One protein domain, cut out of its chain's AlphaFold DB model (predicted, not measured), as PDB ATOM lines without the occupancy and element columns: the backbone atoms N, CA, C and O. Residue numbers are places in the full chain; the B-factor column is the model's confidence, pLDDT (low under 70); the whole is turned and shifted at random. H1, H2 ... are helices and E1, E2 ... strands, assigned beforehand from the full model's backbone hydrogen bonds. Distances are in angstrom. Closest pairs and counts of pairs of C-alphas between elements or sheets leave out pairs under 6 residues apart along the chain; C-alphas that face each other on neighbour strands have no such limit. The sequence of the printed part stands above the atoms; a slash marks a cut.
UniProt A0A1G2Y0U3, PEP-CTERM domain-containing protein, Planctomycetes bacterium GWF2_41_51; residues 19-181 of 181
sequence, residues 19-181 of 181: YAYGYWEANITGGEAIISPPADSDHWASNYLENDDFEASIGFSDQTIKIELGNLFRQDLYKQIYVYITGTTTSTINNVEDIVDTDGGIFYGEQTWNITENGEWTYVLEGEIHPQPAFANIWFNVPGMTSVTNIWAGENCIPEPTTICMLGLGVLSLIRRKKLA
ATOM      1  N   TYR A  19      18.041  39.836   0.617       93.88
ATOM      2  CA  TYR A  19      17.090  40.787   0.035       93.88
ATOM      3  C   TYR A  19      16.281  40.166  -1.108       93.88
ATOM      4  O   TYR A  19      16.775  39.300  -1.841       93.88
ATOM      5  N   ALA A  20      15.036  40.603  -1.246       94.56
ATOM      6  CA  ALA A  20      14.172  40.285  -2.372       94.56
ATOM      7  C   ALA A  20      13.318  41.514  -2.691       94.56
ATOM      8  O   ALA A  20      12.683  42.076  -1.800       94.56
ATOM      9  N   TYR A  21      13.324  41.941  -3.948       95.31
ATOM     10  CA  TYR A  21      12.548  43.068  -4.452       95.31
ATOM     11  C   TYR A  21      11.786  42.618  -5.692       95.31
ATOM     12  O   TYR A  21      12.394  42.114  -6.638       95.31
ATOM     13  N   GLY A  22      10.473  42.821  -5.682       94.69
ATOM     14  CA  GLY A  22       9.571  42.502  -6.778       94.69
ATOM     15  C   GLY A  22       8.747  43.715  -7.192       94.69
ATOM     16  O   GLY A  22       8.262  44.476  -6.350       94.69
ATOM     17  N   TYR A  23       8.580  43.870  -8.500       94.56
ATOM     18  CA  TYR A  23       7.654  44.797  -9.129       94.56
ATOM     19  C   TYR A  23       6.788  44.037 -10.138       94.56
ATOM     20  O   TYR A  23       7.294  43.281 -10.966       94.56
ATOM     21  N   TRP A  24       5.480  44.261 -10.073       92.06
ATOM     22  CA  TRP A  24       4.503  43.723 -11.005       92.06
ATOM     23  C   TRP A  24       3.746  44.877 -11.654       92.06
ATOM     24  O   TRP A  24       3.063  45.636 -10.963       92.06
ATOM     25  N   GLU A  25       3.820  44.967 -12.979       86.12
ATOM     26  CA  GLU A  25       2.935  45.804 -13.787       86.12
ATOM     27  C   GLU A  25       1.850  44.907 -14.383       86.12
ATOM     28  O   GLU A  25       2.086  44.152 -15.330       86.12
ATOM     29  N   ALA A  26       0.655  44.925 -13.801       70.88
ATOM     30  CA  ALA A  26      -0.422  44.081 -14.290       70.88
ATOM     31  C   ALA A  26      -1.777  44.681 -13.943       70.88
ATOM     32  O   ALA A  26      -2.022  45.032 -12.798       70.88
ATOM     33  N   ASN A  27      -2.681  44.715 -14.928       77.44
ATOM     34  CA  ASN A  27      -4.110  44.897 -14.687       77.44
ATOM     35  C   ASN A  27      -4.698  43.565 -14.223       77.44
ATOM     36  O   ASN A  27      -5.246  42.803 -15.024       77.44
ATOM     37  N   ILE A  28      -4.526  43.262 -12.942       72.00
ATOM     38  CA  ILE A  28      -4.988  42.003 -12.368       72.00
ATOM     39  C   ILE A  28      -6.422  42.205 -11.899       72.00
ATOM     40  O   ILE A  28      -6.709  43.014 -11.013       72.00
ATOM     41  N   THR A  29      -7.321  41.454 -12.516       73.31
ATOM     42  CA  THR A  29      -8.693  41.234 -12.058       73.31
ATOM     43  C   THR A  29      -8.732  39.867 -11.381       73.31
ATOM     44  O   THR A  29      -7.954  38.997 -11.773       73.31
ATOM     45  N   GLY A  30      -9.554  39.664 -10.350       64.81
ATOM     46  CA  GLY A  30      -9.430  38.468  -9.515       64.81
ATOM     47  C   GLY A  30      -9.836  37.156 -10.190       64.81
ATOM     48  O   GLY A  30     -10.021  37.065 -11.405       64.81
ATOM     49  N   GLY A  31      -9.881  36.097  -9.376       71.69
ATOM     50  CA  GLY A  31     -10.014  34.711  -9.840       71.69
ATOM     51  C   GLY A  31      -8.876  33.779  -9.410       71.69
ATOM     52  O   GLY A  31      -8.589  32.827 -10.131       71.69
ATOM     53  N   GLU A  32      -8.227  34.047  -8.269       72.25
ATOM     54  CA  GLU A  32      -7.100  33.266  -7.723       72.25
ATOM     55  C   GLU A  32      -5.878  33.172  -8.642       72.25
ATOM     56  O   GLU A  32      -5.101  32.220  -8.580       72.25
ATOM     57  N   ALA A  33      -5.665  34.178  -9.489       73.88
ATOM     58  CA  ALA A  33      -4.431  34.251 -10.251       73.88
ATOM     59  C   ALA A  33      -3.257  34.477  -9.287       73.88
ATOM     60  O   ALA A  33      -3.137  35.550  -8.694       73.88
ATOM     61  N   ILE A  34      -2.417  33.454  -9.135       85.56
ATOM     62  CA  ILE A  34      -1.080  33.582  -8.562       85.56
ATOM     63  C   ILE A  34      -0.195  34.208  -9.634       85.56
ATOM     64  O   ILE A  34      -0.187  33.762 -10.786       85.56
ATOM     65  N   ILE A  35       0.511  35.270  -9.265       88.81
ATOM     66  CA  ILE A  35       1.357  36.037 -10.169       88.81
ATOM     67  C   ILE A  35       2.719  36.316  -9.537       88.81
ATOM     68  O   ILE A  35       2.833  36.882  -8.449       88.81
ATOM     69  N   SER A  36       3.762  35.974 -10.281       91.00
ATOM     70  CA  SER A  36       5.162  36.241  -9.948       91.00
ATOM     71  C   SER A  36       5.658  37.470 -10.722       91.00
ATOM     72  O   SER A  36       5.131  37.753 -11.808       91.00
ATOM     73  N   PRO A  37       6.640  38.227 -10.201       92.38
ATOM     74  CA  PRO A  37       7.178  39.371 -10.912       92.38
ATOM     75  C   PRO A  37       7.914  38.875 -12.163       92.38
ATOM     76  O   PRO A  37       8.457  37.757 -12.164       92.38
ATOM     77  N   PRO A  38       7.948  39.672 -13.247       93.50
ATOM     78  CA  PRO A  38       8.792  39.372 -14.395       93.50
ATOM     79  C   PRO A  38      10.239  39.101 -13.965       93.50
ATOM     80  O   PRO A  38      10.787  39.781 -13.103       93.50
ATOM     81  N   ALA A  39      10.871  38.096 -14.570       93.56
ATOM     82  CA  ALA A  39      12.209  37.646 -14.172       93.56
ATOM     83  C   ALA A  39      13.351  38.579 -14.629       93.56
ATOM     84  O   ALA A  39      14.527  38.261 -14.441       93.56
ATOM     85  N   ASP A  40      13.042  39.692 -15.297       94.44
ATOM     86  CA  ASP A  40      14.049  40.649 -15.742       94.44
ATOM     87  C   ASP A  40      14.533  41.561 -14.601       94.44
ATOM     88  O   ASP A  40      13.910  41.702 -13.549       94.44
ATOM     89  N   SER A  41      15.685  42.195 -14.819       92.44
ATOM     90  CA  SER A  41      16.394  42.967 -13.794       92.44
ATOM     91  C   SER A  41      15.707  44.258 -13.353       92.44
ATOM     92  O   SER A  41      16.174  44.878 -12.387       92.44
ATOM     93  N   ASP A  42      14.684  44.692 -14.089       94.62
ATOM     94  CA  ASP A  42      13.920  45.898 -13.783       94.62
ATOM     95  C   ASP A  42      12.731  45.569 -12.864       94.62
ATOM     96  O   ASP A  42      12.250  46.453 -12.154       94.62
ATOM     97  N   HIS A  43      12.323  44.297 -12.796       95.19
ATOM     98  CA  HIS A  43      11.180  43.832 -12.008       95.19
ATOM     99  C   HIS A  43      11.553  42.924 -10.838       95.19
ATOM    100  O   HIS A  43      10.818  42.871  -9.854       95.19
ATOM    101  N   TRP A  44      12.686  42.226 -10.916       95.94
ATOM    102  CA  TRP A  44      13.082  41.254  -9.907       95.94
ATOM    103  C   TRP A  44      14.555  41.368  -9.519       95.94
ATOM    104  O   TRP A  44      15.449  41.480 -10.365       95.94
ATOM    105  N   ALA A  45      14.818  41.288  -8.216       95.12
ATOM    106  CA  ALA A  45      16.153  41.056  -7.687       95.12
ATOM    107  C   ALA A  45      16.080  40.347  -6.333       95.12
ATOM    108  O   ALA A  45      15.519  40.883  -5.382       95.12
ATOM    109  N   SER A  46      16.735  39.196  -6.220       94.62
ATOM    110  CA  SER A  46      16.971  38.524  -4.943       94.62
ATOM    111  C   SER A  46      18.328  37.824  -4.931       94.62
ATOM    112  O   SER A  46      18.864  37.474  -5.986       94.62
ATOM    113  N   ASN A  47      18.891  37.624  -3.738       93.69
ATOM    114  CA  ASN A  47      20.077  36.792  -3.521       93.69
ATOM    115  C   ASN A  47      19.780  35.444  -2.829       93.69
ATOM    116  O   ASN A  47      20.728  34.712  -2.532       93.69
ATOM    117  N   TYR A  48      18.509  35.104  -2.570       91.69
ATOM    118  CA  TYR A  48      18.119  33.830  -1.936       91.69
ATOM    119  C   TYR A  48      16.799  33.219  -2.427       91.69
ATOM    120  O   TYR A  48      16.548  32.068  -2.078       91.69
ATOM    121  N   LEU A  49      15.983  33.939  -3.205       91.25
ATOM    122  CA  LEU A  49      14.751  33.419  -3.809       91.25
ATOM    123  C   LEU A  49      14.830  33.424  -5.330       91.25
ATOM    124  O   LEU A  49      15.495  34.278  -5.932       91.25
ATOM    125  N   GLU A  50      14.088  32.506  -5.935       91.12
ATOM    126  CA  GLU A  50      13.667  32.623  -7.327       91.12
ATOM    127  C   GLU A  50      12.418  33.522  -7.408       91.12
ATOM    128  O   GLU A  50      11.754  33.785  -6.405       91.12
ATOM    129  N   ASN A  51      12.140  34.097  -8.581       90.81
ATOM    130  CA  ASN A  51      11.039  35.059  -8.716       90.81
ATOM    131  C   ASN A  51       9.665  34.400  -8.543       90.81
ATOM    132  O   ASN A  51       8.720  35.065  -8.139       90.81
ATOM    133  N   ASP A  52       9.544  33.110  -8.837       89.38
ATOM    134  CA  ASP A  52       8.330  32.325  -8.623       89.38
ATOM    135  C   ASP A  52       8.073  31.977  -7.152       89.38
ATOM    136  O   ASP A  52       6.933  31.711  -6.805       89.38
ATOM    137  N   ASP A  53       9.065  32.098  -6.267       85.75
ATOM    138  CA  ASP A  53       8.877  31.992  -4.813       85.75
ATOM    139  C   ASP A  53       8.425  33.322  -4.160       85.75
ATOM    140  O   ASP A  53       8.297  33.417  -2.935       85.75
ATOM    141  N   PHE A  54       8.213  34.377  -4.956       84.94
ATOM    142  CA  PHE A  54       7.773  35.699  -4.504       84.94
ATOM    143  C   PHE A  54       6.475  36.076  -5.211       84.94
ATOM    144  O   PHE A  54       6.466  36.632  -6.310       84.94
ATOM    145  N   GLU A  55       5.358  35.724  -4.585       88.75
ATOM    146  CA  GLU A  55       4.062  35.688  -5.253       88.75
ATOM    147  C   GLU A  55       3.077  36.700  -4.672       88.75
ATOM    148  O   GLU A  55       3.004  36.943  -3.463       88.75
ATOM    149  N   ALA A  56       2.244  37.240  -5.557       87.81
ATOM    150  CA  ALA A  56       1.003  37.895  -5.189       87.81
ATOM    151  C   ALA A  56      -0.188  37.065  -5.689       87.81
ATOM    152  O   ALA A  56      -0.097  36.337  -6.677       87.81
ATOM    153  N   SER A  57      -1.334  37.169  -5.025       86.75
ATOM    154  CA  SER A  57      -2.582  36.578  -5.514       86.75
ATOM    155  C   SER A  57      -3.780  37.447  -5.182       86.75
ATOM    156  O   SER A  57      -3.807  38.120  -4.153       86.75
ATOM    157  N   ILE A  58      -4.785  37.420  -6.058       80.44
ATOM    158  CA  ILE A  58      -6.066  38.102  -5.845       80.44
ATOM    159  C   ILE A  58      -7.153  37.055  -5.621       80.44
ATOM    160  O   ILE A  58      -7.419  36.223  -6.489       80.44
ATOM    161  N   GLY A  59      -7.780  37.096  -4.447       73.81
ATOM    162  CA  GLY A  59      -8.808  36.152  -4.031       73.81
ATOM    163  C   GLY A  59     -10.066  36.187  -4.906       73.81
ATOM    164  O   GLY A  59     -10.323  37.135  -5.645       73.81
ATOM    165  N   PHE A  60     -10.890  35.141  -4.785       66.25
ATOM    166  CA  PHE A  60     -12.120  34.944  -5.570       66.25
ATOM    167  C   PHE A  60     -13.167  36.057  -5.466       66.25
ATOM    168  O   PHE A  60     -14.028  36.165  -6.335       66.25
ATOM    169  N   SER A  61     -13.159  36.828  -4.381       66.06
ATOM    170  CA  SER A  61     -14.117  37.910  -4.153       66.06
ATOM    171  C   SER A  61     -13.734  39.219  -4.851       66.06
ATOM    172  O   SER A  61     -14.424  40.212  -4.633       66.06
ATOM    173  N   ASP A  62     -12.644  39.240  -5.630       64.75
ATOM    174  CA  ASP A  62     -12.022  40.438  -6.214       64.75
ATOM    175  C   ASP A  62     -11.686  41.515  -5.173       64.75
ATOM    176  O   ASP A  62     -11.545  42.680  -5.513       64.75
ATOM    177  N   GLN A  63     -11.596  41.152  -3.892       76.25
ATOM    178  CA  GLN A  63     -11.425  42.119  -2.803       76.25
ATOM    179  C   GLN A  63     -10.214  41.823  -1.943       76.25
ATOM    180  O   GLN A  63      -9.700  42.738  -1.322       76.25
ATOM    181  N   THR A  64      -9.746  40.581  -1.903       84.62
ATOM    182  CA  THR A  64      -8.575  40.217  -1.109       84.62
ATOM    183  C   THR A  64      -7.371  40.126  -2.010       84.62
ATOM    184  O   THR A  64      -7.423  39.461  -3.042       84.62
ATOM    185  N   ILE A  65      -6.273  40.730  -1.595       86.62
ATOM    186  CA  ILE A  65      -4.981  40.505  -2.216       86.62
ATOM    187  C   ILE A  65      -4.047  39.969  -1.140       86.62
ATOM    188  O   ILE A  65      -4.065  40.433   0.001       86.62
ATOM    189  N   LYS A  66      -3.276  38.951  -1.502       89.56
ATOM    190  CA  LYS A  66      -2.259  38.325  -0.666       89.56
ATOM    191  C   LYS A  66      -0.904  38.546  -1.318       89.56
ATOM    192  O   LYS A  66      -0.771  38.308  -2.514       89.56
ATOM    193  N   ILE A  67       0.085  38.940  -0.529       89.88
ATOM    194  CA  ILE A  67       1.495  38.938  -0.915       89.88
ATOM    195  C   ILE A  67       2.229  38.006   0.038       89.88
ATOM    196  O   ILE A  67       2.095  38.124   1.260       89.88
ATOM    197  N   GLU A  68       2.979  37.073  -0.532       89.44
ATOM    198  CA  GLU A  68       3.789  36.116   0.207       89.44
ATOM    199  C   GLU A  68       5.263  36.507   0.101       89.44
ATOM    200  O   GLU A  68       5.893  36.389  -0.948       89.44
ATOM    201  N   LEU A  69       5.808  37.006   1.211       85.25
ATOM    202  CA  LEU A  69       7.213  37.370   1.332       85.25
ATOM    203  C   LEU A  69       7.972  36.206   1.984       85.25
ATOM    204  O   LEU A  69       8.178  36.160   3.211       85.25
ATOM    205  N   GLY A  70       8.310  35.219   1.152       79.12
ATOM    206  CA  GLY A  70       9.073  34.036   1.551       79.12
ATOM    207  C   GLY A  70      10.462  34.396   2.082       79.12
ATOM    208  O   GLY A  70      11.052  35.393   1.678       79.12
ATOM    209  N   ASN A  71      11.003  33.615   3.023       77.50
ATOM    210  CA  ASN A  71      12.358  33.837   3.535       77.50
ATOM    211  C   ASN A  71      13.025  32.574   4.102       77.50
ATOM    212  O   ASN A  71      12.399  31.565   4.419       77.50
ATOM    213  N   LEU A  72      14.343  32.646   4.258       83.69
ATOM    214  CA  LEU A  72      15.151  31.712   5.021       83.69
ATOM    215  C   LEU A  72      15.313  32.234   6.455       83.69
ATOM    216  O   LEU A  72      16.057  33.186   6.682       83.69
ATOM    217  N   PHE A  73      14.676  31.589   7.435       85.56
ATOM    218  CA  PHE A  73      14.768  31.979   8.849       85.56
ATOM    219  C   PHE A  73      16.218  32.070   9.364       85.56
ATOM    220  O   PHE A  73      16.975  31.093   9.295       85.56
ATOM    221  N   ARG A  74      16.585  33.217   9.955       86.81
ATOM    222  CA  ARG A  74      17.825  33.412  10.719       86.81
ATOM    223  C   ARG A  74      17.571  34.214  11.991       86.81
ATOM    224  O   ARG A  74      17.101  35.341  11.958       86.81
ATOM    225  N   GLN A  75      17.941  33.628  13.128       85.38
ATOM    226  CA  GLN A  75      17.652  34.182  14.455       85.38
ATOM    227  C   GLN A  75      18.402  35.490  14.767       85.38
ATOM    228  O   GLN A  75      17.995  36.228  15.655       85.38
ATOM    229  N   ASP A  76      19.521  35.760  14.095       87.94
ATOM    230  CA  ASP A  76      20.374  36.927  14.329       87.94
ATOM    231  C   ASP A  76      20.035  38.132  13.439       87.94
ATOM    232  O   ASP A  76      20.742  39.145  13.493       87.94
ATOM    233  N   LEU A  77      18.978  38.019  12.629       91.75
ATOM    234  CA  LEU A  77      18.501  39.055  11.725       91.75
ATOM    235  C   LEU A  77      17.117  39.563  12.149       91.75
ATOM    236  O   LEU A  77      16.335  38.859  12.790       91.75
ATOM    237  N   TYR A  78      16.796  40.765  11.688       92.56
ATOM    238  CA  TYR A  78      15.428  41.260  11.586       92.56
ATOM    239  C   TYR A  78      15.100  41.547  10.120       92.56
ATOM    240  O   TYR A  78      16.002  41.731   9.294       92.56
ATOM    241  N   LYS A  79      13.809  41.563   9.788       92.56
ATOM    242  CA  LYS A  79      13.329  41.763   8.415       92.56
ATOM    243  C   LYS A  79      12.735  43.163   8.271       92.56
ATOM    244  O   LYS A  79      11.794  43.480   8.984       92.56
ATOM    245  N   GLN A  80      13.238  43.974   7.350       94.81
ATOM    246  CA  GLN A  80      12.580  45.201   6.890       94.81
ATOM    247  C   GLN A  80      11.659  44.847   5.730       94.81
ATOM    248  O   GLN A  80      12.071  44.086   4.854       94.81
ATOM    249  N   ILE A  81      10.438  45.373   5.728       94.94
ATOM    250  CA  ILE A  81       9.463  45.151   4.658       94.94
ATOM    251  C   ILE A  81       8.890  46.475   4.166       94.94
ATOM    252  O   ILE A  81       8.692  47.415   4.937       94.94
ATOM    253  N   TYR A  82       8.625  46.525   2.868       95.38
ATOM    254  CA  TYR A  82       7.945  47.629   2.218       95.38
ATOM    255  C   TYR A  82       7.062  47.089   1.108       95.38
ATOM    256  O   TYR A  82       7.520  46.321   0.261       95.38
ATOM    257  N   VAL A  83       5.805  47.501   1.107       94.69
ATOM    258  CA  VAL A  83       4.815  47.102   0.119       94.69
ATOM    259  C   VAL A  83       4.065  48.343  -0.333       94.69
ATOM    260  O   VAL A  83       3.536  49.077   0.495       94.69
ATOM    261  N   TYR A  84       4.013  48.570  -1.641       94.62
ATOM    262  CA  TYR A  84       3.291  49.675  -2.262       94.62
ATOM    263  C   TYR A  84       2.423  49.143  -3.388       94.62
ATOM    264  O   TYR A  84       2.901  48.427  -4.265       94.62
ATOM    265  N   ILE A  85       1.138  49.468  -3.370       92.88
ATOM    266  CA  ILE A  85       0.164  48.840  -4.260       92.88
ATOM    267  C   ILE A  85      -0.807  49.886  -4.743       92.88
ATOM    268  O   ILE A  85      -1.301  50.693  -3.955       92.88
ATOM    269  N   THR A  86      -1.100  49.844  -6.034       93.38
ATOM    270  CA  THR A  86      -2.071  50.738  -6.651       93.38
ATOM    271  C   THR A  86      -3.110  49.958  -7.416       93.38
ATOM    272  O   THR A  86      -2.839  48.884  -7.960       93.38
ATOM    273  N   GLY A  87      -4.295  50.537  -7.529       92.25
ATOM    274  CA  GLY A  87      -5.356  49.965  -8.333       92.25
ATOM    275  C   GLY A  87      -6.539  50.900  -8.477       92.25
ATOM    276  O   GLY A  87      -6.462  52.092  -8.171       92.25
ATOM    277  N   THR A  88      -7.653  50.336  -8.930       91.56
ATOM    278  CA  THR A  88      -8.936  51.036  -8.995       91.56
ATOM    279  C   THR A  88     -10.008  50.306  -8.192       91.56
ATOM    280  O   THR A  88      -9.967  49.086  -8.011       91.56
ATOM    281  N   THR A  89     -10.960  51.071  -7.670       89.75
ATOM    282  CA  THR A  89     -12.093  50.608  -6.877       89.75
ATOM    283  C   THR A  89     -13.337  51.433  -7.189       89.75
ATOM    284  O   THR A  89     -13.268  52.598  -7.576       89.75
ATOM    285  N   THR A  90     -14.500  50.815  -7.013       89.62
ATOM    286  CA  THR A  90     -15.805  51.495  -7.015       89.62
ATOM    287  C   THR A  90     -16.221  51.978  -5.626       89.62
ATOM    288  O   THR A  90     -17.196  52.721  -5.494       89.62
ATOM    289  N   SER A  91     -15.515  51.546  -4.581       82.81
ATOM    290  CA  SER A  91     -15.813  51.921  -3.205       82.81
ATOM    291  C   SER A  91     -15.315  53.326  -2.891       82.81
ATOM    292  O   SER A  91     -14.226  53.729  -3.277       82.81
ATOM    293  N   THR A  92     -16.109  54.050  -2.109       76.25
ATOM    294  CA  THR A  92     -15.713  55.319  -1.478       76.25
ATOM    295  C   THR A  92     -15.338  55.134  -0.005       76.25
ATOM    296  O   THR A  92     -14.998  56.094   0.684       76.25
ATOM    297  N   ILE A  93     -15.417  53.898   0.504       72.44
ATOM    298  CA  ILE A  93     -15.062  53.562   1.881       72.44
ATOM    299  C   ILE A  93     -13.541  53.523   1.985       72.44
ATOM    300  O   ILE A  93     -12.900  52.612   1.469       72.44
ATOM    301  N   ASN A  94     -12.982  54.492   2.704       69.31
ATOM    302  CA  ASN A  94     -11.554  54.581   2.982       69.31
ATOM    303  C   ASN A  94     -11.177  53.754   4.224       69.31
ATOM    304  O   ASN A  94     -10.730  54.303   5.229       69.31
ATOM    305  N   ASN A  95     -11.446  52.449   4.187       68.25
ATOM    306  CA  ASN A  95     -11.056  51.512   5.238       68.25
ATOM    307  C   ASN A  95     -10.522  50.231   4.599       68.25
ATOM    308  O   ASN A  95     -11.177  49.674   3.717       68.25
ATOM    309  N   VAL A  96      -9.370  49.772   5.075       67.50
ATOM    310  CA  VAL A  96      -8.770  48.492   4.703       67.50
ATOM    311  C   VAL A  96      -8.594  47.690   5.972       67.50
ATOM    312  O   VAL A  96      -8.026  48.175   6.947       67.50
ATOM    313  N   GLU A  97      -9.105  46.466   5.944       71.50
ATOM    314  CA  GLU A  97      -8.693  45.445   6.895       71.50
ATOM    315  C   GLU A  97      -7.462  44.759   6.316       71.50
ATOM    316  O   GLU A  97      -7.503  44.237   5.196       71.50
ATOM    317  N   ASP A  98      -6.379  44.780   7.077       73.00
ATOM    318  CA  ASP A  98      -5.134  44.117   6.747       73.00
ATOM    319  C   ASP A  98      -4.729  43.129   7.840       73.00
ATOM    320  O   ASP A  98      -5.107  43.232   9.011       73.00
ATOM    321  N   ILE A  99      -3.982  42.118   7.418       78.88
ATOM    322  CA  ILE A  99      -3.421  41.101   8.291       78.88
ATOM    323  C   ILE A  99      -1.967  40.932   7.875       78.88
ATOM    324  O   ILE A  99      -1.682  40.608   6.726       78.88
ATOM    325  N   VAL A 100      -1.053  41.131   8.821       84.56
ATOM    326  CA  VAL A 100       0.343  40.713   8.690       84.56
ATOM    327  C   VAL A 100       0.507  39.462   9.545       84.56
ATOM    328  O   VAL A 100       0.592  39.546  10.771       84.56
ATOM    329  N   ASP A 101       0.496  38.293   8.910       86.31
ATOM    330  CA  ASP A 101       0.801  37.024   9.576       86.31
ATOM    331  C   ASP A 101       2.271  36.723   9.376       86.31
ATOM    332  O   ASP A 101       2.817  36.769   8.267       86.31
ATOM    333  N   THR A 102       2.914  36.409  10.481       85.31
ATOM    334  CA  THR A 102       4.330  36.106  10.497       85.31
ATOM    335  C   THR A 102       4.515  34.855  11.325       85.31
ATOM    336  O   THR A 102       3.847  34.663  12.345       85.31
ATOM    337  N   ASP A 103       5.458  34.015  10.918       84.12
ATOM    338  CA  ASP A 103       5.829  32.840  11.700       84.12
ATOM    339  C   ASP A 103       6.656  33.246  12.928       84.12
ATOM    340  O   ASP A 103       7.888  33.231  12.917       84.12
ATOM    341  N   GLY A 104       5.968  33.695  13.979       81.81
ATOM    342  CA  GLY A 104       6.563  34.034  15.274       81.81
ATOM    343  C   GLY A 104       7.270  35.392  15.354       81.81
ATOM    344  O   GLY A 104       7.838  35.705  16.402       81.81
ATOM    345  N   GLY A 105       7.231  36.196  14.291       85.50
ATOM    346  CA  GLY A 105       7.708  37.576  14.294       85.50
ATOM    347  C   GLY A 105       6.692  38.552  14.899       85.50
ATOM    348  O   GLY A 105       5.501  38.267  15.023       85.50
ATOM    349  N   ILE A 106       7.159  39.734  15.291       88.88
ATOM    350  CA  ILE A 106       6.300  40.861  15.666       88.88
ATOM    351  C   ILE A 106       6.563  41.988  14.680       88.88
ATOM    352  O   ILE A 106       7.696  42.452  14.564       88.88
ATOM    353  N   PHE A 107       5.515  42.415  13.979       92.50
ATOM    354  CA  PHE A 107       5.571  43.546  13.062       92.50
ATOM    355  C   PHE A 107       5.500  44.878  13.823       92.50
ATOM    356  O   PHE A 107       4.617  45.089  14.657       92.50
ATOM    357  N   TYR A 108       6.423  45.779  13.502       91.62
ATOM    358  CA  TYR A 108       6.486  47.162  13.958       91.62
ATOM    359  C   TYR A 108       6.557  48.059  12.731       91.62
ATOM    360  O   TYR A 108       7.587  48.118  12.059       91.62
ATOM    361  N   GLY A 109       5.477  48.766  12.432       91.62
ATOM    362  CA  GLY A 109       5.422  49.570  11.226       91.62
ATOM    363  C   GLY A 109       4.188  50.438  11.146       91.62
ATOM    364  O   GLY A 109       3.399  50.534  12.090       91.62
ATOM    365  N   GLU A 110       4.057  51.067   9.993       90.75
ATOM    366  CA  GLU A 110       2.941  51.923   9.646       90.75
ATOM    367  C   GLU A 110       2.311  51.446   8.343       90.75
ATOM    368  O   GLU A 110       2.952  50.869   7.462       90.75
ATOM    369  N   GLN A 111       1.019  51.722   8.237       88.81
ATOM    370  CA  GLN A 111       0.226  51.460   7.055       88.81
ATOM    371  C   GLN A 111      -0.507  52.741   6.680       88.81
ATOM    372  O   GLN A 111      -1.091  53.417   7.532       88.81
ATOM    373  N   THR A 112      -0.488  53.077   5.399       89.75
ATOM    374  CA  THR A 112      -1.247  54.201   4.862       89.75
ATOM    375  C   THR A 112      -2.101  53.744   3.697       89.75
ATOM    376  O   THR A 112      -1.716  52.908   2.881       89.75
ATOM    377  N   TRP A 113      -3.312  54.285   3.655       89.00
ATOM    378  CA  TRP A 113      -4.309  53.959   2.655       89.00
ATOM    379  C   TRP A 113      -5.000  55.233   2.194       89.00
ATOM    380  O   TRP A 113      -5.384  56.081   3.009       89.00
ATOM    381  N   ASN A 114      -5.156  55.362   0.883       90.00
ATOM    382  CA  ASN A 114      -5.793  56.515   0.277       90.00
ATOM    383  C   ASN A 114      -6.616  56.088  -0.938       90.00
ATOM    384  O   ASN A 114      -6.126  55.347  -1.786       90.00
ATOM    385  N   ILE A 115      -7.844  56.597  -1.035       88.81
ATOM    386  CA  ILE A 115      -8.703  56.476  -2.216       88.81
ATOM    387  C   ILE A 115      -8.980  57.885  -2.731       88.81
ATOM    388  O   ILE A 115      -9.454  58.752  -1.997       88.81
ATOM    389  N   THR A 116      -8.687  58.111  -4.004       87.62
ATOM    390  CA  THR A 116      -8.978  59.365  -4.699       87.62
ATOM    391  C   THR A 116     -10.445  59.431  -5.130       87.62
ATOM    392  O   THR A 116     -11.122  58.415  -5.274       87.62
ATOM    393  N   GLU A 117     -10.942  60.634  -5.424       83.19
ATOM    394  CA  GLU A 117     -12.320  60.836  -5.910       83.19
ATOM    395  C   GLU A 117     -12.615  60.115  -7.239       83.19
ATOM    396  O   GLU A 117     -13.772  59.830  -7.544       83.19
ATOM    397  N   ASN A 118     -11.574  59.780  -8.009       87.19
ATOM    398  CA  ASN A 118     -11.688  59.065  -9.280       87.19
ATOM    399  C   ASN A 118     -11.733  57.535  -9.112       87.19
ATOM    400  O   ASN A 118     -11.806  56.819 -10.110       87.19
ATOM    401  N   GLY A 119     -11.676  57.028  -7.876       88.12
ATOM    402  CA  GLY A 119     -11.661  55.594  -7.586       88.12
ATOM    403  C   GLY A 119     -10.283  54.943  -7.716       88.12
ATOM    404  O   GLY A 119     -10.191  53.723  -7.659       88.12
ATOM    405  N   GLU A 120      -9.203  55.711  -7.877       91.88
ATOM    406  CA  GLU A 120      -7.838  55.179  -7.759       91.88
ATOM    407  C   GLU A 120      -7.476  55.037  -6.285       91.88
ATOM    408  O   GLU A 120      -7.760  55.943  -5.497       91.88
ATOM    409  N   TRP A 121      -6.836  53.932  -5.913       91.50
ATOM    410  CA  TRP A 121      -6.412  53.681  -4.542       91.50
ATOM    411  C   TRP A 121      -4.928  53.351  -4.454       91.50
ATOM    412  O   TRP A 121      -4.336  52.819  -5.397       91.50
ATOM    413  N   THR A 122      -4.349  53.666  -3.300       92.88
ATOM    414  CA  THR A 122      -2.962  53.360  -2.952       92.88
ATOM    415  C   THR A 122      -2.898  52.760  -1.553       92.88
ATOM    416  O   THR A 122      -3.468  53.327  -0.615       92.88
ATOM    417  N   TYR A 123      -2.167  51.661  -1.409       91.50
ATOM    418  CA  TYR A 123      -1.797  51.060  -0.131       91.50
ATOM    419  C   TYR A 123      -0.287  51.115   0.030       91.50
ATOM    420  O   TYR A 123       0.435  50.745  -0.896       91.50
ATOM    421  N   VAL A 124       0.170  51.535   1.202       93.62
ATOM    422  CA  VAL A 124       1.577  51.471   1.589       93.62
ATOM    423  C   VAL A 124       1.669  50.801   2.946       93.62
ATOM    424  O   VAL A 124       0.978  51.211   3.878       93.62
ATOM    425  N   LEU A 125       2.537  49.806   3.065       93.31
ATOM    426  CA  LEU A 125       2.922  49.191   4.327       93.31
ATOM    427  C   LEU A 125       4.441  49.222   4.431       93.31
ATOM    428  O   LEU A 125       5.135  48.716   3.553       93.31
ATOM    429  N   GLU A 126       4.951  49.806   5.507       94.50
ATOM    430  CA  GLU A 126       6.381  49.888   5.789       94.50
ATOM    431  C   GLU A 126       6.633  49.514   7.243       94.50
ATOM    432  O   GLU A 126       5.929  49.962   8.149       94.50
ATOM    433  N   GLY A 127       7.666  48.716   7.488       94.19
ATOM    434  CA  GLY A 127       8.084  48.444   8.851       94.19
ATOM    435  C   GLY A 127       9.127  47.353   8.956       94.19
ATOM    436  O   GLY A 127       9.821  47.007   8.000       94.19
ATOM    437  N   GLU A 128       9.222  46.803  10.157       94.44
ATOM    438  CA  GLU A 128      10.197  45.789  10.518       94.44
ATOM    439  C   GLU A 128       9.533  44.643  11.279       94.44
ATOM    440  O   GLU A 128       8.599  44.856  12.049       94.44
ATOM    441  N   ILE A 129      10.029  43.421  11.101       92.75
ATOM    442  CA  ILE A 129       9.569  42.234  11.816       92.75
ATOM    443  C   ILE A 129      10.722  41.662  12.640       92.75
ATOM    444  O   ILE A 129      11.792  41.353  12.100       92.75
ATOM    445  N   HIS A 130      10.473  41.510  13.945       91.94
ATOM    446  CA  HIS A 130      11.445  41.051  14.941       91.94
ATOM    447  C   HIS A 130      10.895  39.868  15.764       91.94
ATOM    448  O   HIS A 130       9.801  39.991  16.320       91.94
ATOM    449  N   PRO A 131      11.633  38.749  15.910       90.38
ATOM    450  CA  PRO A 131      12.809  38.378  15.115       90.38
ATOM    451  C   PRO A 131      12.424  38.140  13.641       90.38
ATOM    452  O   PRO A 131      11.237  38.096  13.312       90.38
ATOM    453  N   GLN A 132      13.409  37.976  12.750       88.88
ATOM    454  CA  GLN A 132      13.133  37.647  11.347       88.88
ATOM    455  C   GLN A 132      12.298  36.353  11.251       88.88
ATOM    456  O   GLN A 132      12.765  35.309  11.705       88.88
ATOM    457  N   PRO A 133      11.097  36.376  10.644       88.56
ATOM    458  CA  PRO A 133      10.283  35.177  10.487       88.56
ATOM    459  C   PRO A 133      10.742  34.350   9.274       88.56
ATOM    460  O   PRO A 133      11.457  34.845   8.392       88.56
ATOM    461  N   ALA A 134      10.290  33.094   9.202       84.88
ATOM    462  CA  ALA A 134      10.465  32.254   8.014       84.88
ATOM    463  C   ALA A 134       9.663  32.785   6.814       84.88
ATOM    464  O   ALA A 134      10.129  32.734   5.685       84.88
ATOM    465  N   PHE A 135       8.487  33.360   7.056       83.81
ATOM    466  CA  PHE A 135       7.678  34.026   6.037       83.81
ATOM    467  C   PHE A 135       6.961  35.237   6.634       83.81
ATOM    468  O   PHE A 135       6.748  35.314   7.848       83.81
ATOM    469  N   ALA A 136       6.581  36.177   5.775       86.75
ATOM    470  CA  ALA A 136       5.601  37.202   6.106       86.75
ATOM    471  C   ALA A 136       4.511  37.191   5.034       86.75
ATOM    472  O   ALA A 136       4.781  37.444   3.862       86.75
ATOM    473  N   ASN A 137       3.291  36.869   5.444       89.06
ATOM    474  CA  ASN A 137       2.124  36.937   4.584       89.06
ATOM    475  C   ASN A 137       1.368  38.221   4.898       89.06
ATOM    476  O   ASN A 137       1.058  38.508   6.055       89.06
ATOM    477  N   ILE A 138       1.071  38.981   3.854       89.25
ATOM    478  CA  ILE A 138       0.337  40.234   3.960       89.25
ATOM    479  C   ILE A 138      -0.955  40.045   3.183       89.25
ATOM    480  O   ILE A 138      -0.921  39.814   1.975       89.25
ATOM    481  N   TRP A 139      -2.086  40.138   3.872       88.06
ATOM    482  CA  TRP A 139      -3.398  40.187   3.234       88.06
ATOM    483  C   TRP A 139      -4.004  41.552   3.441       88.06
ATOM    484  O   TRP A 139      -3.898  42.135   4.518       88.06
ATOM    485  N   PHE A 140      -4.701  42.020   2.422       85.25
ATOM    486  CA  PHE A 140      -5.424  43.270   2.476       85.25
ATOM    487  C   PHE A 140      -6.730  43.139   1.708       85.25
ATOM    488  O   PHE A 140      -6.796  42.499   0.654       85.25
ATOM    489  N   ASN A 141      -7.776  43.730   2.276       85.56
ATOM    490  CA  ASN A 141      -9.107  43.748   1.696       85.56
ATOM    491  C   ASN A 141      -9.436  45.141   1.164       85.56
ATOM    492  O   ASN A 141      -9.514  46.101   1.929       85.56
ATOM    493  N   VAL A 142      -9.691  45.234  -0.138       84.12
ATOM    494  CA  VAL A 142     -10.109  46.453  -0.828       84.12
ATOM    495  C   VAL A 142     -11.573  46.307  -1.248       84.12
ATOM    496  O   VAL A 142     -11.871  45.648  -2.250       84.12
ATOM    497  N   PRO A 143     -12.527  46.914  -0.516       82.69
ATOM    498  CA  PRO A 143     -13.936  46.848  -0.880       82.69
ATOM    499  C   PRO A 143     -14.160  47.393  -2.291       82.69
ATOM    500  O   PRO A 143     -13.627  48.446  -2.635       82.69
ATOM    501  N   GLY A 144     -14.963  46.698  -3.100       83.44
ATOM    502  CA  GLY A 144     -15.332  47.151  -4.445       83.44
ATOM    503  C   GLY A 144     -14.165  47.297  -5.427       83.44
ATOM    504  O   GLY A 144     -14.326  48.012  -6.422       83.44
ATOM    505  N   MET A 145     -13.014  46.675  -5.145       86.69
ATOM    506  CA  MET A 145     -11.865  46.665  -6.044       86.69
ATOM    507  C   MET A 145     -12.255  46.143  -7.425       86.69
ATOM    508  O   MET A 145     -12.981  45.164  -7.566       86.69
ATOM    509  N   THR A 146     -11.778  46.844  -8.448       87.56
ATOM    510  CA  THR A 146     -12.003  46.491  -9.851       87.56
ATOM    511  C   THR A 146     -10.736  45.985 -10.519       87.56
ATOM    512  O   THR A 146     -10.818  45.121 -11.386       87.56
ATOM    513  N   SER A 147      -9.573  46.497 -10.115       87.75
ATOM    514  CA  SER A 147      -8.277  45.986 -10.554       87.75
ATOM    515  C   SER A 147      -7.161  46.414  -9.612       87.75
ATOM    516  O   SER A 147      -7.224  47.487  -9.006       87.75
ATOM    517  N   VAL A 148      -6.102  45.615  -9.579       89.62
ATOM    518  CA  VAL A 148      -4.754  46.059  -9.201       89.62
ATOM    519  C   VAL A 148      -4.047  46.491 -10.475       89.62
ATOM    520  O   VAL A 148      -4.258  45.859 -11.505       89.62
ATOM    521  N   THR A 149      -3.273  47.573 -10.424       91.19
ATOM    522  CA  THR A 149      -2.490  48.084 -11.562       91.19
ATOM    523  C   THR A 149      -0.997  47.865 -11.367       91.19
ATOM    524  O   THR A 149      -0.301  47.500 -12.312       91.19
ATOM    525  N   ASN A 150      -0.506  48.071 -10.144       92.50
ATOM    526  CA  ASN A 150       0.892  47.860  -9.809       92.50
ATOM    527  C   ASN A 150       1.041  47.308  -8.396       92.50
ATOM    528  O   ASN A 150       0.302  47.694  -7.486       92.50
ATOM    529  N   ILE A 151       2.049  46.463  -8.216       93.44
ATOM    530  CA  ILE A 151       2.497  45.971  -6.916       93.44
ATOM    531  C   ILE A 151       4.003  46.186  -6.862       93.44
ATOM    532  O   ILE A 151       4.712  45.786  -7.778       93.44
ATOM    533  N   TRP A 152       4.499  46.779  -5.788       95.56
ATOM    534  CA  TRP A 152       5.893  46.706  -5.385       95.56
ATOM    535  C   TRP A 152       5.929  46.057  -4.017       95.56
ATOM    536  O   TRP A 152       5.193  46.457  -3.115       95.56
ATOM    537  N   ALA A 153       6.796  45.074  -3.855       95.06
ATOM    538  CA  ALA A 153       7.050  44.476  -2.562       95.06
ATOM    539  C   ALA A 153       8.543  44.227  -2.423       95.06
ATOM    540  O   ALA A 153       9.208  43.790  -3.362       95.06
ATOM    541  N   GLY A 154       9.078  44.543  -1.258       94.25
ATOM    542  CA  GLY A 154      10.487  44.394  -0.973       94.25
ATOM    543  C   GLY A 154      10.699  43.961   0.456       94.25
ATOM    544  O   GLY A 154      10.021  44.433   1.371       94.25
ATOM    545  N   GLU A 155      11.683  43.096   0.641       93.88
ATOM    546  CA  GLU A 155      12.204  42.762   1.947       93.88
ATOM    547  C   GLU A 155      13.727  42.798   1.979       93.88
ATOM    548  O   GLU A 155      14.412  42.511   0.994       93.88
ATOM    549  N   ASN A 156      14.254  43.177   3.138       93.75
ATOM    550  CA  ASN A 156      15.680  43.267   3.385       93.75
ATOM    551  C   ASN A 156      15.995  42.825   4.815       93.75
ATOM    552  O   ASN A 156      15.478  43.387   5.779       93.75
ATOM    553  N   CYS A 157      16.843  41.813   4.970       92.75
ATOM    554  CA  CYS A 157      17.218  41.269   6.267       92.75
ATOM    555  C   CYS A 157      18.575  41.800   6.707       92.75
ATOM    556  O   CYS A 157      19.606  41.601   6.048       92.75
ATOM    557  N   ILE A 158      18.578  42.430   7.875       91.81
ATOM    558  CA  ILE A 158      19.734  43.107   8.451       91.81
ATOM    559  C   ILE A 158      20.068  42.451   9.796       91.81
ATOM    560  O   ILE A 158      19.158  42.029  10.510       91.81
ATOM    561  N   PRO A 159      21.358  42.330  10.167       91.06
ATOM    562  CA  PRO A 159      21.727  41.822  11.480       91.06
ATOM    563  C   PRO A 159      21.132  42.664  12.603       91.06
ATOM    564  O   PRO A 159      21.190  43.895  12.554       91.06
ATOM    565  N   GLU A 160      20.622  42.007  13.646       84.56
ATOM    566  CA  GLU A 160      20.128  42.718  14.818       84.56
ATOM    567  C   GLU A 160      21.234  43.614  15.418       84.56
ATOM    568  O   GLU A 160      22.407  43.215  15.487       84.56
ATOM    569  N   PRO A 161      20.896  44.820  15.916       76.94
ATOM    570  CA  PRO A 161      21.878  45.732  16.505       76.94
ATOM    571  C   PRO A 161      22.707  45.100  17.633       76.94
ATOM    572  O   PRO A 161      23.884  45.428  17.814       76.94
ATOM    573  N   THR A 162      22.120  44.166  18.381       70.62
ATOM    574  CA  THR A 162      22.784  43.380  19.434       70.62
ATOM    575  C   THR A 162      23.919  42.517  18.872       70.62
ATOM    576  O   THR A 162      25.024  42.517  19.429       70.62
ATOM    577  N   THR A 163      23.701  41.859  17.733       67.31
ATOM    578  CA  THR A 163      24.702  41.067  17.000       67.31
ATOM    579  C   THR A 163      25.864  41.946  16.535       67.31
ATOM    580  O   THR A 163      27.033  41.604  16.750       67.31
ATOM    581  N   ILE A 164      25.567  43.131  15.993       71.06
ATOM    582  CA  ILE A 164      26.587  44.104  15.561       71.06
ATOM    583  C   ILE A 164      27.426  44.578  16.756       71.06
ATOM    584  O   ILE A 164      28.660  44.618  16.685       71.06
ATOM    585  N   CYS A 165      26.782  44.882  17.886       67.19
ATOM    586  CA  CYS A 165      27.470  45.281  19.113       67.19
ATOM    587  C   CYS A 165      28.428  44.190  19.622       67.19
ATOM    588  O   CYS A 165      29.563  44.495  20.005       67.19
ATOM    589  N   MET A 166      28.015  42.917  19.599       69.19
ATOM    590  CA  MET A 166      28.870  41.802  20.021       69.19
ATOM    591  C   MET A 166      30.077  41.600  19.100       69.19
ATOM    592  O   MET A 166      31.188  41.388  19.595       69.19
ATOM    593  N   LEU A 167      29.904  41.736  17.782       71.12
ATOM    594  CA  LEU A 167      31.018  41.698  16.827       71.12
ATOM    595  C   LEU A 167      32.015  42.836  17.083       71.12
ATOM    596  O   LEU A 167      33.226  42.596  17.147       71.12
ATOM    597  N   GLY A 168      31.520  44.055  17.317       69.62
ATOM    598  CA  GLY A 168      32.350  45.210  17.668       69.62
ATOM    599  C   GLY A 168      33.166  44.983  18.945       69.62
ATOM    600  O   GLY A 168      34.382  45.203  18.959       69.62
ATOM    601  N   LEU A 169      32.537  44.465  20.005       74.88
ATOM    602  CA  LEU A 169      33.223  44.109  21.252       74.88
ATOM    603  C   LEU A 169      34.264  42.998  21.046       74.88
ATOM    604  O   LEU A 169      35.371  43.081  21.589       74.88
ATOM    605  N   GLY A 170      33.949  41.993  20.226       73.38
ATOM    606  CA  GLY A 170      34.876  40.930  19.840       73.38
ATOM    607  C   GLY A 170      36.133  41.480  19.161       73.38
ATOM    608  O   GLY A 170      37.250  41.208  19.614       73.38
ATOM    609  N   VAL A 171      35.970  42.333  18.145       77.88
ATOM    610  CA  VAL A 171      37.088  42.981  17.435       77.88
ATOM    611  C   VAL A 171      37.923  43.850  18.380       77.88
ATOM    612  O   VAL A 171      39.152  43.736  18.403       77.88
ATOM    613  N   LEU A 172      37.279  44.663  19.220       77.81
ATOM    614  CA  LEU A 172      37.974  45.494  20.209       77.81
ATOM    615  C   LEU A 172      38.779  44.649  21.208       77.81
ATOM    616  O   LEU A 172      39.909  45.008  21.555       77.81
ATOM    617  N   SER A 173      38.245  43.502  21.634       74.44
ATOM    618  CA  SER A 173      38.945  42.583  22.538       74.44
ATOM    619  C   SER A 173      40.203  41.969  21.898       74.44
ATOM    620  O   SER A 173      41.244  41.864  22.558       74.44
ATOM    621  N   LEU A 174      40.155  41.645  20.600       75.50
ATOM    622  CA  LEU A 174      41.293  41.119  19.836       75.50
ATOM    623  C   LEU A 174      42.372  42.183  19.603       75.50
ATOM    624  O   LEU A 174      43.561  41.904  19.783       75.50
ATOM    625  N   ILE A 175      41.975  43.416  19.273       77.19
ATOM    626  CA  ILE A 175      42.899  44.554  19.145       77.19
ATOM    627  C   ILE A 175      43.604  44.821  20.480       77.19
ATOM    628  O   ILE A 175      44.820  45.021  20.511       77.19
ATOM    629  N   ARG A 176      42.866  44.776  21.600       73.00
ATOM    630  CA  ARG A 176      43.443  44.962  22.939       73.00
ATOM    631  C   ARG A 176      44.481  43.889  23.272       73.00
ATOM    632  O   ARG A 176      45.523  44.230  23.822       73.00
ATOM    633  N   ARG A 177      44.241  42.622  22.912       71.25
ATOM    634  CA  ARG A 177      45.224  41.540  23.113       71.25
ATOM    635  C   ARG A 177      46.494  41.745  22.286       71.25
ATOM    636  O   ARG A 177      47.577  41.572  22.827       71.25
ATOM    637  N   LYS A 178      46.378  42.186  21.028       67.81
ATOM    638  CA  LYS A 178      47.545  42.485  20.173       67.81
ATOM    639  C   LYS A 178      48.396  43.664  20.652       67.81
ATOM    640  O   LYS A 178      49.558  43.728  20.289       67.81
ATOM    641  N   LYS A 179      47.838  44.605  21.422       62.62
ATOM    642  CA  LYS A 179      48.603  45.722  22.013       62.62
ATOM    643  C   LYS A 179      49.325  45.362  23.316       62.62
ATOM    644  O   LYS A 179      50.174  46.130  23.750       62.62
ATOM    645  N   LEU A 180      48.923  44.274  23.972       61.25
ATOM    646  CA  LEU A 180      49.477  43.832  25.258       61.25
ATOM    647  C   LEU A 180      50.480  42.674  25.117       61.25
ATOM    648  O   LEU A 180      51.099  42.311  26.114       61.25
ATOM    649  N   ALA A 181      50.603  42.097  23.919       54.94
ATOM    650  CA  ALA A 181      51.617  41.117  23.535       54.94
ATOM    651  C   ALA A 181      52.737  41.815  22.754       54.94
ATOM    652  O   ALA A 181      53.901  41.395  22.920       54.94
TER     653      ALA A 181
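This is residues 19 to 181 of the 181 residues of the protein "PEP-CTERM domain-containing protein" of Planctomycetes bacterium GWF2_41_51 (UniProt A0A1G2Y0U3). Two antiparallel sheets lie face to face as a sandwich, a larger one of six strands and a smaller one of four, and from one end of it an arm, residues 165 to 181, sticks out, of which 165 to 180 belong to the helix H1. The strands of the two sheets run at 26 degrees to each other, and the chain passes from one sheet to the other six times. The printed part has 163 residues with ten named strands, E1 to E10, followed by H1, and the class is mostly strand. The larger sheet has the order E2 - E1 - E10 - E5 - E8 - E7 and the smaller one E3 - E4 - E9 - E6. The whole is loose, with a radius of gyration of the C-alphas of 19.4 A and spans of 74 by 31 by 25 A, the arm adding to the length; without it the body spans 48 by 31 by 23 A.

In the larger sheet, which is twisted, E10, residues 145 to 159, is the antiparallel neighbour of E5, residues 77 to 89, with N 82 and O 154 2.9 A apart, within hydrogen-bond range. E8, residues 120 to 130, is antiparallel to E5, with N 83 and O 125 at 2.8 A. E7, residues 106 to 115, is an edge strand and forms a hairpin with E8, with N 112 and O 124 at 2.8 A. E1, residues 19 to 28, is antiparallel to E10, with N 22 and O 153 at 2.8 A. The other edge strand, E2, residues 44 to 46, forms a hairpin with E1, with N 21 and O 45 at 2.8 A. In the smaller sheet E4, residues 64 to 70, is antiparallel to E9, residues 135 to 141, with N 67 and O 138 at 2.8 A. Its edge strands are E3, residues 54 to 58, a hairpin with E4 with N 57 and O 66 at 2.8 A, and E6, residues 97 to 102, antiparallel to E9 with N 101 and O 137 at 2.9 A. The parts of the two sheets that face each other are 9.1 A apart centre to centre; the closest C-alphas of E4 and E10 are those of Leu 69 and Glu 155, 7.4 A apart. H1, residues 161 to 180, only grazes the larger sheet, with its residues 161 to 164, and is not on the smaller one. In H1 every O i to N i+4 pair is within hydrogen-bond range.

E10 is the longest strand by residues, 38.2 A from first to last C-alpha, and bends by 65 degrees at residue 149. E5 measures 37.6 A, E8 33.0 A, E7 28.1 A and E1 25.4 A; E7 bends by 53 degrees at residue 109 and E1 by 60 degrees at residue 25. E9 measures 19.9 A, E4 18.9 A, E6 16.4 A, E3 14.1 A and E2 6.9 A. E1 begins at C-alpha 19, (17.090, 40.787, 0.035), and E10 ends at C-alpha 159, (21.727, 41.822, 11.480). H1, 29.0 A long, ends at C-alpha 180, (49.477, 43.832, 25.258).

The two C-alphas farthest apart are those of Thr 90 and Ala 181, 74.7 A. The printed part has no cut and ends at residue 181, the chain's last residue. The link from E1 to E2 is long, residues 29 to 43, and in it residues 34 to 35 pair antiparallel with residues 56 to 57 of E3. The mean pLDDT of the printed part is 85.0; under 70 are residue 30, residues 60 to 62, residues 94 to 96, residue 163, residues 165 to 166, residue 168 and residues 178 to 181.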